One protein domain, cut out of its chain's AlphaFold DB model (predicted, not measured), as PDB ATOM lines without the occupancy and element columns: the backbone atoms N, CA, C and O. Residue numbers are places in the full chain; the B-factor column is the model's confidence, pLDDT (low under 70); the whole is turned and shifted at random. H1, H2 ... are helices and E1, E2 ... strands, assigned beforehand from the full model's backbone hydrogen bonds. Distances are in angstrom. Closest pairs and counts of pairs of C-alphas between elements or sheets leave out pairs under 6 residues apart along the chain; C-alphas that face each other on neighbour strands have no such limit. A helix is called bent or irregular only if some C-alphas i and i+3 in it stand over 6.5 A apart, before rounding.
ATOM      1  N   SER A 124      33.280  79.703  60.521       81.56
ATOM      2  CA  SER A 124      34.080  80.732  59.898       81.56
ATOM      3  C   SER A 124      33.659  80.880  58.439       81.56
ATOM      4  O   SER A 124      33.319  79.895  57.779       81.56
ATOM      5  N   PRO A 125      33.761  82.082  57.848       79.81
ATOM      6  CA  PRO A 125      33.609  82.248  56.408       79.81
ATOM      7  C   PRO A 125      34.516  81.323  55.577       79.81
ATOM      8  O   PRO A 125      34.198  81.049  54.423       79.81
ATOM      9  N   SER A 126      35.627  80.842  56.144       82.75
ATOM     10  CA  SER A 126      36.535  79.873  55.513       82.75
ATOM     11  C   SER A 126      35.966  78.454  55.403       82.75
ATOM     12  O   SER A 126      36.449  77.691  54.572       82.75
ATOM     13  N   ASP A 127      34.946  78.113  56.194       84.75
ATOM     14  CA  ASP A 127      34.361  76.766  56.240       84.75
ATOM     15  C   ASP A 127      33.361  76.526  55.099       84.75
ATOM     16  O   ASP A 127      32.942  75.399  54.834       84.75
ATOM     17  N   PHE A 128      32.981  77.591  54.390       86.19
ATOM     18  CA  PHE A 128      32.067  77.513  53.259       86.19
ATOM     19  C   PHE A 128      32.770  77.046  51.992       86.19
ATOM     20  O   PHE A 128      33.917  77.388  51.714       86.19
ATOM     21  N   VAL A 129      32.022  76.331  51.157       89.50
ATOM     22  CA  VAL A 129      32.480  75.891  49.841       89.50
ATOM     23  C   VAL A 129      31.400  76.223  48.834       89.50
ATOM     24  O   VAL A 129      30.242  75.849  49.006       89.50
ATOM     25  N   SER A 130      31.772  76.932  47.775       89.25
ATOM     26  CA  SER A 130      30.887  77.188  46.649       89.25
ATOM     27  C   SER A 130      31.296  76.330  45.464       89.25
ATOM     28  O   SER A 130      32.422  76.412  44.976       89.25
ATOM     29  N   ILE A 131      30.363  75.502  45.016       91.56
ATOM     30  CA  ILE A 131      30.509  74.577  43.898       91.56
ATOM     31  C   ILE A 131      29.571  75.092  42.801       91.56
ATOM     32  O   ILE A 131      28.353  75.074  42.971       91.56
ATOM     33  N   VAL A 132      30.129  75.639  41.717       89.00
ATOM     34  CA  VAL A 132      29.376  76.384  40.697       89.00
ATOM     35  C   VAL A 132      29.600  75.776  39.320       89.00
ATOM     36  O   VAL A 132      30.708  75.827  38.789       89.00
ATOM     37  N   ASP A 133      28.524  75.286  38.706       89.88
ATOM     38  CA  ASP A 133      28.503  74.819  37.319       89.88
ATOM     39  C   ASP A 133      27.411  75.537  36.522       89.88
ATOM     40  O   ASP A 133      26.229  75.487  36.860       89.88
ATOM     41  N   ILE A 134      27.799  76.179  35.421       88.19
ATOM     42  CA  ILE A 134      26.897  76.872  34.498       88.19
ATOM     43  C   ILE A 134      26.907  76.116  33.178       88.19
ATOM     44  O   ILE A 134      27.962  75.940  32.567       88.19
ATOM     45  N   ARG A 135      25.728  75.697  32.710       84.12
ATOM     46  CA  ARG A 135      25.563  74.997  31.431       84.12
ATOM     47  C   ARG A 135      24.580  75.724  30.521       84.12
ATOM     48  O   ARG A 135      23.556  76.222  30.975       84.12
ATOM     49  N   TYR A 136      24.879  75.742  29.228       84.88
ATOM     50  CA  TYR A 136      24.013  76.268  28.177       84.88
ATOM     51  C   TYR A 136      23.992  75.293  26.999       84.88
ATOM     52  O   TYR A 136      25.045  74.962  26.458       84.88
ATOM     53  N   LYS A 137      22.797  74.832  26.594       88.19
ATOM     54  CA  LYS A 137      22.615  73.821  25.528       88.19
ATOM     55  C   LYS A 137      23.532  72.601  25.713       88.19
ATOM     56  O   LYS A 137      24.300  72.259  24.818       88.19
ATOM     57  N   ASP A 138      23.510  72.027  26.916       81.38
ATOM     58  CA  ASP A 138      24.333  70.881  27.336       81.38
ATOM     59  C   ASP A 138      25.856  71.090  27.281       81.38
ATOM     60  O   ASP A 138      26.623  70.169  27.550       81.38
ATOM     61  N   LYS A 139      26.318  72.314  27.002       84.25
ATOM     62  CA  LYS A 139      27.730  72.690  27.076       84.25
ATOM     63  C   LYS A 139      28.012  73.404  28.387       84.25
ATOM     64  O   LYS A 139      27.286  74.323  28.769       84.25
ATOM     65  N   THR A 140      29.078  73.005  29.066       85.81
ATOM     66  CA  THR A 140      29.555  73.697  30.266       85.81
ATOM     67  C   THR A 140      30.206  75.017  29.874       85.81
ATOM     68  O   THR A 140      31.170  75.033  29.117       85.81
ATOM     69  N   VAL A 141      29.654  76.116  30.381       88.94
ATOM     70  CA  VAL A 141      30.154  77.486  30.203       88.94
ATOM     71  C   VAL A 141      31.138  77.843  31.318       88.94
ATOM     72  O   VAL A 141      32.148  78.487  31.069       88.94
ATOM     73  N   CYS A 142      30.858  77.407  32.548       86.56
ATOM     74  CA  CYS A 142      31.705  77.630  33.718       86.56
ATOM     75  C   CYS A 142      31.607  76.423  34.654       86.56
ATOM     76  O   CYS A 142      30.526  75.860  34.814       86.56
ATOM     77  N   SER A 143      32.727  76.043  35.261       90.44
ATOM     78  CA  SER A 143      32.818  75.034  36.319       90.44
ATOM     79  C   SER A 143      33.901  75.495  37.286       90.44
ATOM     80  O   SER A 143      35.079  75.516  36.923       90.44
ATOM     81  N   LYS A 144      33.523  75.891  38.500       88.88
ATOM     82  CA  LYS A 144      34.441  76.460  39.490       88.88
ATOM     83  C   LYS A 144      34.102  75.977  40.895       88.88
ATOM     84  O   LYS A 144      32.938  75.849  41.255       88.88
ATOM     85  N   VAL A 145      35.145  75.777  41.693       90.75
ATOM     86  CA  VAL A 145      35.059  75.528  43.134       90.75
ATOM     87  C   VAL A 145      35.750  76.689  43.846       90.75
ATOM     88  O   VAL A 145      36.844  77.092  43.446       90.75
ATOM     89  N   ILE A 146      35.106  77.257  44.861       88.06
ATOM     90  CA  ILE A 146      35.633  78.352  45.680       88.06
ATOM     91  C   ILE A 146      35.590  77.898  47.134       88.06
ATOM     92  O   ILE A 146      34.517  77.607  47.655       88.06
ATOM     93  N   TRP A 147      36.757  77.845  47.768       88.88
ATOM     94  CA  TRP A 147      36.899  77.540  49.188       88.88
ATOM     95  C   TRP A 147      36.929  78.838  49.991       88.88
ATOM     96  O   TRP A 147      37.672  79.764  49.658       88.88
ATOM     97  N   GLY A 148      36.115  78.888  51.036       85.12
ATOM     98  CA  GLY A 148      35.856  80.071  51.834       85.12
ATOM     99  C   GLY A 148      35.077  81.164  51.098       85.12
ATOM    100  O   GLY A 148      34.866  81.129  49.883       85.12
ATOM    101  N   ILE A 149      34.665  82.181  51.851       78.62
ATOM    102  CA  ILE A 149      34.120  83.432  51.317       78.62
ATOM    103  C   ILE A 149      35.274  84.440  51.218       78.62
ATOM    104  O   ILE A 149      35.758  84.930  52.246       78.62
ATOM    105  N   PRO A 150      35.740  84.785  50.003       70.62
ATOM    106  CA  PRO A 150      36.856  85.705  49.854       70.62
ATOM    107  C   PRO A 150      36.516  87.079  50.437       70.62
ATOM    108  O   PRO A 150      35.426  87.612  50.224       70.62
ATOM    109  N   ASN A 151      37.469  87.680  51.150       68.31
ATOM    110  CA  ASN A 151      37.332  89.011  51.750       68.31
ATOM    111  C   ASN A 151      36.141  89.164  52.720       68.31
ATOM    112  O   ASN A 151      35.667  90.283  52.927       68.31
ATOM    113  N   ALA A 152      35.680  88.075  53.347       67.00
ATOM    114  CA  ALA A 152      34.603  88.117  54.342       67.00
ATOM    115  C   ALA A 152      34.905  89.034  55.540       67.00
ATOM    116  O   ALA A 152      33.995  89.625  56.109       67.00
ATOM    117  N   ASN A 153      36.184  89.223  55.873       69.12
ATOM    118  CA  ASN A 153      36.612  90.068  56.992       69.12
ATOM    119  C   ASN A 153      36.613  91.576  56.656       69.12
ATOM    120  O   ASN A 153      36.949  92.395  57.507       69.12
ATOM    121  N   GLY A 154      36.299  91.965  55.413       65.25
ATOM    122  CA  GLY A 154      36.256  93.363  54.978       65.25
ATOM    123  C   GLY A 154      34.833  93.925  54.957       65.25
ATOM    124  O   GLY A 154      33.924  93.265  54.465       65.25
ATOM    125  N   PHE A 155      34.660  95.186  55.378       58.62
ATOM    126  CA  PHE A 155      33.367  95.886  55.546       58.62
ATOM    127  C   PHE A 155      32.397  95.779  54.342       58.62
ATOM    128  O   PHE A 155      31.191  95.789  54.532       58.62
ATOM    129  N   ASN A 156      32.913  95.616  53.111       59.09
ATOM    130  CA  ASN A 156      32.145  95.356  51.875       59.09
ATOM    131  C   ASN A 156      32.763  94.243  50.994       59.09
ATOM    132  O   ASN A 156      32.410  94.082  49.820       59.09
ATOM    133  N   GLY A 157      33.739  93.502  51.530       60.22
ATOM    134  CA  GLY A 157      34.548  92.553  50.763       60.22
ATOM    135  C   GLY A 157      33.742  91.349  50.281       60.22
ATOM    136  O   GLY A 157      33.902  90.927  49.136       60.22
ATOM    137  N   TRP A 158      32.807  90.887  51.111       63.69
ATOM    138  CA  TRP A 158      31.904  89.778  50.811       63.69
ATOM    139  C   TRP A 158      30.999  90.032  49.593       63.69
ATOM    140  O   TRP A 158      30.869  89.151  48.753       63.69
ATOM    141  N   PHE A 159      30.424  91.234  49.439       60.31
ATOM    142  CA  PHE A 159      29.537  91.570  48.314       60.31
ATOM    143  C   PHE A 159      30.310  91.682  46.993       60.31
ATOM    144  O   PHE A 159      29.850  91.230  45.948       60.31
ATOM    145  N   SER A 160      31.521  92.241  47.047       64.06
ATOM    146  CA  SER A 160      32.360  92.437  45.856       64.06
ATOM    147  C   SER A 160      33.022  91.146  45.366       64.06
ATOM    148  O   SER A 160      33.369  91.046  44.188       64.06
ATOM    149  N   ASN A 161      33.194  90.164  46.255       62.44
ATOM    150  CA  ASN A 161      33.833  88.875  45.975       62.44
ATOM    151  C   ASN A 161      32.895  87.700  46.261       62.44
ATOM    152  O   ASN A 161      33.352  86.613  46.622       62.44
ATOM    153  N   CYS A 162      31.584  87.928  46.151       62.75
ATOM    154  CA  CYS A 162      30.615  86.918  46.527       62.75
ATOM    155  C   CYS A 162      30.793  85.667  45.649       62.75
ATOM    156  O   CYS A 162      31.061  85.784  44.449       62.75
ATOM    157  N   PRO A 163      30.632  84.461  46.216       60.94
ATOM    158  CA  PRO A 163      30.798  83.213  45.470       60.94
ATOM    159  C   PRO A 163      29.822  83.081  44.287       60.94
ATOM    160  O   PRO A 163      30.076  82.326  43.354       60.94
ATOM    161  N   PHE A 164      28.733  83.855  44.297       62.53
ATOM    162  CA  PHE A 164      27.718  83.906  43.242       62.53
ATOM    163  C   PHE A 164      28.014  84.943  42.147       62.53
ATOM    164  O   PHE A 164      27.241  85.065  41.198       62.53
ATOM    165  N   ARG A 165      29.100  85.719  42.265       66.12
ATOM    166  CA  ARG A 165      29.481  86.697  41.246       66.12
ATOM    167  C   ARG A 165      30.001  85.966  40.013       66.12
ATOM    168  O   ARG A 165      31.044  85.317  40.046       66.12
ATOM    169  N   ILE A 166      29.282  86.114  38.909       62.94
ATOM    170  CA  ILE A 166      29.671  85.574  37.608       62.94
ATOM    171  C   ILE A 166      30.234  86.733  36.781       62.94
ATOM    172  O   ILE A 166      29.484  87.480  36.157       62.94
ATOM    173  N   ASP A 167      31.556  86.901  36.785       64.88
ATOM    174  CA  ASP A 167      32.229  87.814  35.856       64.88
ATOM    175  C   ASP A 167      32.441  87.081  34.521       64.88
ATOM    176  O   ASP A 167      33.278  86.190  34.409       64.88
ATOM    177  N   LEU A 168      31.664  87.430  33.493       58.00
ATOM    178  CA  LEU A 168      31.670  86.726  32.200       58.00
ATOM    179  C   LEU A 168      32.989  86.896  31.412       58.00
ATOM    180  O   LEU A 168      33.269  86.124  30.501       58.00
ATOM    181  N   PHE A 169      33.809  87.888  31.770       58.28
ATOM    182  CA  PHE A 169      35.031  88.259  31.045       58.28
ATOM    183  C   PHE A 169      36.281  87.458  31.440       58.28
ATOM    184  O   PHE A 169      37.276  87.513  30.730       58.28
ATOM    185  N   THR A 170      36.265  86.711  32.545       57.94
ATOM    186  CA  THR A 170      37.437  85.945  33.018       57.94
ATOM    187  C   THR A 170      37.536  84.534  32.436       57.94
ATOM    188  O   THR A 170      38.526  83.848  32.672       57.94
ATOM    189  N   PHE A 171      36.541  84.091  31.664       55.06
ATOM    190  CA  PHE A 171      36.470  82.726  31.128       55.06
ATOM    191  C   PHE A 171      36.833  82.613  29.636       55.06
ATOM    192  O   PHE A 171      36.733  81.519  29.087       55.06
TER     193      PHE A 171
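What this domain is: This is residues 124 to 171 of the 184 residues of the protein "F-box protein" of Artemisia annua (UniProt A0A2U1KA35). A long two-stranded hairpin, E1 and E2, runs along the longest axis, and after it the rest of the printed part folds back loosely over one face of the hairpin as a mostly irregular stretch with two one-turn helices, H1 and H2. The 48 printed residues hold two named strands and then two named helices, in the order E1, E2, H1, H2; the sheet is E1 - E2, antiparallel, and the class is mixed, helices and strands. The whole is loose, with a radius of gyration of the C-alphas of 12.3 A, and flat, spanning 38 by 21 by 12 A.

How they stand to each other: E1, residues 129 to 136, and E2, residues 139 to 147, form a hairpin over a tight link of 2 residues. They are antiparallel, with 172 degrees between their directions. N 130 and O 146 are 2.8 A apart and N 144 and O 132 are 2.8 A apart, both within hydrogen-bond range. H1, residues 157 to 160, is apart from E1. H2, residues 168 to 171, is apart from E1 and from H1. The closest C-alphas of E2 and H2, those of Cys 142 and Phe 171, are 7.4 A apart. Both helices are too short for an O i to N i+4 pair; the one O i to N i+3 pair is within hydrogen-bond range in H1 but not in H2.

Where its parts are: E1 begins at C-alpha 129 (32.480, 75.891, 49.841) and is 23.3 A long. E2 is 24.4 A long and ends at C-alpha 147 (36.899, 77.540, 49.188). H1 measures 5.4 A from first to last C-alpha. H2 ends at C-alpha 171 (36.470, 82.726, 31.128); it is neither bent nor irregular, but only just: C-alphas 168 and 171 are 6.3 A apart.

The domain as a whole: The two C-alphas farthest apart, those of Lys 137 and Phe 155, are 38.8 A apart. The printed part has no cut and no long link. The mean pLDDT of the printed part is 75.5, and residues 151 to 171 are under 70.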